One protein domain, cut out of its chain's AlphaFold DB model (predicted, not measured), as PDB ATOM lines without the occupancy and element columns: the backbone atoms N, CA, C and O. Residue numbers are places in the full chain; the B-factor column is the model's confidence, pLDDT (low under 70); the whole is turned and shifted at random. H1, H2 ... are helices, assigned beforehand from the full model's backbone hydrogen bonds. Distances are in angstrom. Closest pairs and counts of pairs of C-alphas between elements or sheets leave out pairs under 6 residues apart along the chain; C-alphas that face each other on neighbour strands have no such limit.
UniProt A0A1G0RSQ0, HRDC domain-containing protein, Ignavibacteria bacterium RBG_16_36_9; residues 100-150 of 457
ATOM      1  N   ILE A 100      13.715 -51.852  58.065       93.88
ATOM      2  CA  ILE A 100      14.500 -53.055  57.750       93.88
ATOM      3  C   ILE A 100      14.210 -53.519  56.317       93.88
ATOM      4  O   ILE A 100      15.143 -53.775  55.556       93.88
ATOM      5  N   ASN A 101      12.936 -53.585  55.931       95.19
ATOM      6  CA  ASN A 101      12.541 -54.019  54.596       95.19
ATOM      7  C   ASN A 101      12.958 -53.013  53.510       95.19
ATOM      8  O   ASN A 101      13.464 -53.411  52.467       95.19
ATOM      9  N   GLU A 102      12.826 -51.706  53.761       95.94
ATOM     10  CA  GLU A 102      13.328 -50.656  52.862       95.94
ATOM     11  C   GLU A 102      14.844 -50.775  52.642       95.94
ATOM     12  O   GLU A 102      15.322 -50.689  51.509       95.94
ATOM     13  N   SER A 103      15.606 -51.039  53.708       94.19
ATOM     14  CA  SER A 103      17.051 -51.276  53.626       94.19
ATOM     15  C   SER A 103      17.390 -52.534  52.817       94.19
ATOM     16  O   SER A 103      18.299 -52.512  51.978       94.19
ATOM     17  N   TYR A 104      16.634 -53.619  53.015       94.88
ATOM     18  CA  TYR A 104      16.778 -54.858  52.251       94.88
ATOM     19  C   TYR A 104      16.515 -54.638  50.754       94.88
ATOM     20  O   TYR A 104      17.363 -54.977  49.928       94.88
ATOM     21  N   LEU A 105      15.399 -53.995  50.402       96.06
ATOM     22  CA  LEU A 105      15.040 -53.695  49.013       96.06
ATOM     23  C   LEU A 105      16.059 -52.763  48.347       96.06
ATOM     24  O   LEU A 105      16.457 -52.993  47.208       96.06
ATOM     25  N   ASN A 106      16.548 -51.750  49.064       95.81
ATOM     26  CA  ASN A 106      17.617 -50.883  48.567       95.81
ATOM     27  C   ASN A 106      18.917 -51.667  48.317       95.81
ATOM     28  O   ASN A 106      19.624 -51.422  47.340       95.81
ATOM     29  N   SER A 107      19.235 -52.633  49.180       95.44
ATOM     30  CA  SER A 107      20.407 -53.498  49.011       95.44
ATOM     31  C   SER A 107      20.265 -54.412  47.791       95.44
ATOM     32  O   SER A 107      21.224 -54.547  47.031       95.44
ATOM     33  N   GLN A 108      19.072 -54.969  47.550       95.94
ATOM     34  CA  GLN A 108      18.770 -55.713  46.322       95.94
ATOM     35  C   GLN A 108      18.905 -54.828  45.080       95.94
ATOM     36  O   GLN A 108      19.630 -55.183  44.158       95.94
ATOM     37  N   HIS A 109      18.321 -53.629  45.092       94.50
ATOM     38  CA  HIS A 109      18.421 -52.700  43.967       94.50
ATOM     39  C   HIS A 109      19.880 -52.323  43.646       94.50
ATOM     40  O   HIS A 109      20.272 -52.255  42.484       94.50
ATOM     41  N   LYS A 110      20.729 -52.122  44.664       95.19
ATOM     42  CA  LYS A 110      22.171 -51.895  44.460       95.19
ATOM     43  C   LYS A 110      22.868 -53.100  43.830       95.19
ATOM     44  O   LYS A 110      23.744 -52.913  42.987       95.19
ATOM     45  N   LEU A 111      22.495 -54.316  44.230       95.25
ATOM     46  CA  LEU A 111      23.014 -55.538  43.619       95.25
ATOM     47  C   LEU A 111      22.599 -55.632  42.148       95.25
ATOM     48  O   LEU A 111      23.455 -55.888  41.306       95.25
ATOM     49  N   ASP A 112      21.339 -55.340  41.829       92.81
ATOM     50  CA  ASP A 112      20.845 -55.320  40.450       92.81
ATOM     51  C   ASP A 112      21.625 -54.310  39.596       92.81
ATOM     52  O   ASP A 112      22.077 -54.639  38.500       92.81
ATOM     53  N   LYS A 113      21.910 -53.113  40.131       92.88
ATOM     54  CA  LYS A 113      22.777 -52.123  39.464       92.88
ATOM     55  C   LYS A 113      24.211 -52.603  39.255       92.88
ATOM     56  O   LYS A 113      24.812 -52.297  38.225       92.88
ATOM     57  N   MET A 114      24.758 -53.389  40.178       93.12
ATOM     58  CA  MET A 114      26.065 -54.017  39.981       93.12
ATOM     59  C   MET A 114      26.028 -55.109  38.909       93.12
ATOM     60  O   MET A 114      26.961 -55.193  38.112       93.12
ATOM     61  N   LEU A 115      24.962 -55.912  38.846       89.81
ATOM     62  CA  LEU A 115      24.775 -56.902  37.781       89.81
ATOM     63  C   LEU A 115      24.668 -56.215  36.413       89.81
ATOM     64  O   LEU A 115      25.383 -56.600  35.487       89.81
ATOM     65  N   GLU A 116      23.865 -55.151  36.305       88.19
ATOM     66  CA  GLU A 116      23.797 -54.301  35.110       88.19
ATOM     67  C   GLU A 116      25.197 -53.799  34.714       88.19
ATOM     68  O   GLU A 116      25.596 -53.930  33.560       88.19
ATOM     69  N   PHE A 117      25.990 -53.294  35.665       91.00
ATOM     70  CA  PHE A 117      27.351 -52.814  35.401       91.00
ATOM     71  C   PHE A 117      28.319 -53.912  34.932       91.00
ATOM     72  O   PHE A 117      29.174 -53.659  34.081       91.00
ATOM     73  N   VAL A 118      28.228 -55.124  35.481       87.62
ATOM     74  CA  VAL A 118      29.108 -56.241  35.104       87.62
ATOM     75  C   VAL A 118      28.806 -56.713  33.684       87.62
ATOM     76  O   VAL A 118      29.742 -56.902  32.906       87.62
ATOM     77  N   PHE A 119      27.523 -56.853  33.342       82.38
ATOM     78  CA  PHE A 119      27.067 -57.438  32.077       82.38
ATOM     79  C   PHE A 119      26.745 -56.417  30.975       82.38
ATOM     80  O   PHE A 119      26.377 -56.805  29.867       82.38
ATOM     81  N   THR A 120      26.873 -55.115  31.242       83.00
ATOM     82  CA  THR A 120      26.650 -54.079  30.228       83.00
ATOM     83  C   THR A 120      27.691 -54.138  29.110       83.00
ATOM     84  O   THR A 120      28.886 -54.305  29.353       83.00
ATOM     85  N   ASN A 121      27.230 -53.900  27.881       81.50
ATOM     86  CA  ASN A 121      28.080 -53.663  26.710       81.50
ATOM     87  C   ASN A 121      28.321 -52.161  26.460       81.50
ATOM     88  O   ASN A 121      29.008 -51.783  25.511       81.50
ATOM     89  N   GLU A 122      27.749 -51.276  27.283       82.81
ATOM     90  CA  GLU A 122      28.010 -49.840  27.206       82.81
ATOM     91  C   GLU A 122      29.340 -49.465  27.877       82.81
ATOM     92  O   GLU A 122      29.948 -50.243  28.612       82.81
ATOM     93  N   CYS A 123      29.808 -48.234  27.659       85.75
ATOM     94  CA  CYS A 123      30.985 -47.723  28.355       85.75
ATOM     95  C   CYS A 123      30.828 -47.849  29.882       85.75
ATOM     96  O   CYS A 123      29.856 -47.358  30.455       85.75
ATOM     97  N   ARG A 124      31.815 -48.448  30.561       89.12
ATOM     98  CA  ARG A 124      31.784 -48.598  32.026       89.12
ATOM     99  C   ARG A 124      31.667 -47.255  32.742       89.12
ATOM    100  O   ARG A 124      30.850 -47.111  33.639       89.12
ATOM    101  N   PHE A 125      32.421 -46.252  32.294       89.81
ATOM    102  CA  PHE A 125      32.327 -44.908  32.869       89.81
ATOM    103  C   PHE A 125      30.962 -44.255  32.626       89.81
ATOM    104  O   PHE A 125      30.469 -43.593  33.526       89.81
ATOM    105  N   LYS A 126      30.322 -44.472  31.467       89.94
ATOM    106  CA  LYS A 126      28.949 -43.990  31.221       89.94
ATOM    107  C   LYS A 126      27.978 -44.538  32.278       89.94
ATOM    108  O   LYS A 126      27.215 -43.775  32.854       89.94
ATOM    109  N   ASN A 127      28.060 -45.836  32.579       91.25
ATOM    110  CA  ASN A 127      27.218 -46.465  33.602       91.25
ATOM    111  C   ASN A 127      27.468 -45.900  35.008       91.25
ATOM    112  O   ASN A 127      26.515 -45.650  35.738       91.25
ATOM    113  N   ILE A 128      28.732 -45.663  35.375       91.69
ATOM    114  CA  ILE A 128      29.085 -45.071  36.675       91.69
ATOM    115  C   ILE A 128      28.505 -43.656  36.802       91.69
ATOM    116  O   ILE A 128      27.893 -43.342  37.816       91.69
ATOM    117  N   LEU A 129      28.659 -42.820  35.772       91.00
ATOM    118  CA  LEU A 129      28.141 -41.447  35.766       91.00
ATOM    119  C   LEU A 129      26.613 -41.427  35.906       91.00
ATOM    120  O   LEU A 129      26.084 -40.758  36.794       91.00
ATOM    121  N   ASN A 130      25.919 -42.255  35.123       90.75
ATOM    122  CA  ASN A 130      24.464 -42.376  35.203       90.75
ATOM    123  C   ASN A 130      23.998 -42.849  36.595       90.75
ATOM    124  O   ASN A 130      23.002 -42.341  37.104       90.75
ATOM    125  N   TYR A 131      24.720 -43.777  37.238       93.00
ATOM    126  CA  TYR A 131      24.395 -44.249  38.590       93.00
ATOM    127  C   TYR A 131      24.433 -43.121  39.637       93.00
ATOM    128  O   TYR A 131      23.602 -43.101  40.543       93.00
ATOM    129  N   PHE A 132      25.352 -42.159  39.496       94.94
ATOM    130  CA  PHE A 132      25.455 -40.992  40.383       94.94
ATOM    131  C   PHE A 132      24.607 -39.786  39.936       94.94
ATOM    132  O   PHE A 132      24.674 -38.730  40.562       94.94
ATOM    133  N   GLY A 133      23.771 -39.943  38.902       90.75
ATOM    134  CA  GLY A 133      22.831 -38.915  38.442       90.75
ATOM    135  C   GLY A 133      23.358 -37.991  37.341       90.75
ATOM    136  O   GLY A 133      22.661 -37.056  36.949       90.75
ATOM    137  N   GLU A 134      24.549 -38.249  36.798       88.88
ATOM    138  CA  GLU A 134      25.074 -37.534  35.632       88.88
ATOM    139  C   GLU A 134      24.579 -38.209  34.346       88.88
ATOM    140  O   GLU A 134      25.178 -39.165  33.856       88.88
ATOM    141  N   ASN A 135      23.460 -37.725  33.798       83.75
ATOM    142  CA  ASN A 135      22.870 -38.276  32.577       83.75
ATOM    143  C   ASN A 135      23.695 -37.919  31.335       83.75
ATOM    144  O   ASN A 135      23.635 -36.798  30.829       83.75
ATOM    145  N   VAL A 136      24.411 -38.907  30.800       82.69
ATOM    146  CA  VAL A 136      25.252 -38.751  29.607       82.69
ATOM    147  C   VAL A 136      24.840 -39.728  28.499       82.69
ATOM    148  O   VAL A 136      25.294 -40.871  28.448       82.69
ATOM    149  N   ALA A 137      23.974 -39.286  27.581       74.81
ATOM    150  CA  ALA A 137      23.404 -40.142  26.530       74.81
ATOM    151  C   ALA A 137      24.472 -40.736  25.582       74.81
ATOM    152  O   ALA A 137      24.520 -41.955  25.390       74.81
ATOM    153  N   ASP A 138      25.399 -39.901  25.100       77.81
ATOM    154  CA  ASP A 138      26.356 -40.258  24.036       77.81
ATOM    155  C   ASP A 138      27.815 -40.356  24.509       77.81
ATOM    156  O   ASP A 138      28.762 -40.249  23.731       77.81
ATOM    157  N   TYR A 139      28.034 -40.575  25.807       80.00
ATOM    158  CA  TYR A 139      29.386 -40.605  26.357       80.00
ATOM    159  C   TYR A 139      30.113 -41.947  26.142       80.00
ATOM    160  O   TYR A 139      29.586 -43.050  26.357       80.00
ATOM    161  N   ARG A 140      31.390 -41.841  25.755       81.75
ATOM    162  CA  ARG A 140      32.357 -42.939  25.627       81.75
ATOM    163  C   ARG A 140      33.703 -42.472  26.181       81.75
ATOM    164  O   ARG A 140      34.262 -41.497  25.697       81.75
ATOM    165  N   CYS A 141      34.257 -43.185  27.162       81.81
ATOM    166  CA  CYS A 141      35.532 -42.790  27.777       81.81
ATOM    167  C   CYS A 141      36.776 -43.179  26.958       81.81
ATOM    168  O   CYS A 141      37.863 -42.679  27.236       81.81
ATOM    169  N   GLY A 142      36.649 -44.120  26.010       74.62
ATOM    170  CA  GLY A 142      37.754 -44.594  25.162       74.62
ATOM    171  C   GLY A 142      38.856 -45.390  25.880       74.62
ATOM    172  O   GLY A 142      39.857 -45.720  25.256       74.62
ATOM    173  N   LYS A 143      38.706 -45.676  27.182       78.94
ATOM    174  CA  LYS A 143      39.765 -46.265  28.029       78.94
ATOM    175  C   LYS A 143      39.344 -47.496  28.834       78.94
ATOM    176  O   LYS A 143      40.213 -48.218  29.305       78.94
ATOM    177  N   CYS A 144      38.046 -47.720  29.047       80.31
ATOM    178  CA  CYS A 144      37.578 -48.932  29.722       80.31
ATOM    179  C   CYS A 144      37.595 -50.118  28.762       80.31
ATOM    180  O   CYS A 144      37.436 -49.920  27.559       80.31
ATOM    181  N   ASP A 145      37.670 -51.325  29.313       79.81
ATOM    182  CA  ASP A 145      37.512 -52.586  28.590       79.81
ATOM    183  C   ASP A 145      36.373 -52.529  27.566       79.81
ATOM    184  O   ASP A 145      36.688 -52.663  26.405       79.81
ATOM    185  N   ASN A 146      35.127 -52.165  27.900       80.12
ATOM    186  CA  ASN A 146      34.022 -52.091  26.918       80.12
ATOM    187  C   ASN A 146      34.234 -51.077  25.768       80.12
ATOM    188  O   ASN A 146      33.634 -51.194  24.704       80.12
ATOM    189  N   CYS A 147      35.056 -50.044  25.975       75.25
ATOM    190  CA  CYS A 147      35.419 -49.072  24.935       75.25
ATOM    191  C   CYS A 147      36.666 -49.494  24.152       75.25
ATOM    192  O   CYS A 147      36.837 -49.056  23.022       75.25
ATOM    193  N   THR A 148      37.537 -50.310  24.743       70.25
ATOM    194  CA  THR A 148      38.750 -50.836  24.101       70.25
ATOM    195  C   THR A 148      38.518 -52.201  23.453       70.25
ATOM    196  O   THR A 148      39.245 -52.583  22.545       70.25
ATOM    197  N   SER A 149      37.497 -52.926  23.912       57.69
ATOM    198  CA  SER A 149      37.019 -54.224  23.438       57.69
ATOM    199  C   SER A 149      35.918 -54.074  22.395       57.69
ATOM    200  O   SER A 149      35.232 -55.049  22.097       57.69
ATOM    201  N   THR A 150      35.734 -52.870  21.832       47.53
ATOM    202  CA  THR A 150      34.752 -52.637  20.774       47.53
ATOM    203  C   THR A 150      34.874 -53.735  19.731       47.53
ATOM    204  O   THR A 150      35.942 -53.891  19.141       47.53
TER     205      THR A 150
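Overview. This is residues 100 to 150 of the 457 residues of the protein "HRDC domain-containing protein" of Ignavibacteria bacterium RBG_16_36_9 (UniProt A0A1G0RSQ0). One long helix, H1, sticks out as an arm with residues 100 to 109, and after Phe 119 a tight turn leads into a shorter helix, H2, that folds back and runs the opposite way close to the last part of H1. From the end of H2 a long loop, residues 132 to 144, swings back to the region of the beginning of H2, where the very short H3 sits beyond the end of H1. The printed part has 51 residues with three named helices, in the order H1, H2, H3, and no named strand; its class is all helix. It is loose, with a radius of gyration of the C-alphas of 13.0 A, and its C-alphas span 41 by 20 by 13 A, the length being made in good part by the free arm of H1.

Along the chain. H1 is the longest helix, residues 100 to 119, and measures 28.9 A from C-alpha 100 at (14.500, -53.055, 57.750) to C-alpha 119 at (27.067, -57.438, 32.077). H2, residues 124 to 131, measures 10.8 A from its first to its last C-alpha and begins with C-alpha 124 at (31.784, -48.598, 32.026). H3 has four residues, 145 to 148, and ends with C-alpha 148 at (38.750, -50.836, 24.101).

Arrangement. H1 touches no helix. H1 and H2 are close but not clearly touching, with 2 pairs of C-alphas within 8 A; their closest C-alphas are those of Phe 117 and Asn 127, 6.6 A apart. Their lines stand at a shallow tilt of 26 degrees, and they run opposite ways. H2 and H3 only just touch, with 3 pairs of C-alphas within 8 A; the closest are those of Arg 124 and Asn 146, 6.6 A apart. H1 and H3 are apart. In H1 and H2 every pair of O i and N i+4 is within hydrogen-bond range, while H3 is too short for such a pair and has its one O i to N i+3 pair within range.

Size, cuts and confidence. The two C-alphas farthest apart are those of Ile 100 and Thr 150, the first and last printed residues, at 42.2 A. Residues 100 to 109, which belong to H1, stand free; the body without them has 41 residues, spans 26 by 20 by 12 A and has a radius of gyration of 9.9 A. The printed part has no cut. The link from H1 to H2 is tight, with 4 residues, and the link from H2 to H3 is long, with 13 residues. The mean pLDDT of the printed part is 86.3; residues 149 to 150 are under 70, and the mean of H3 is 76.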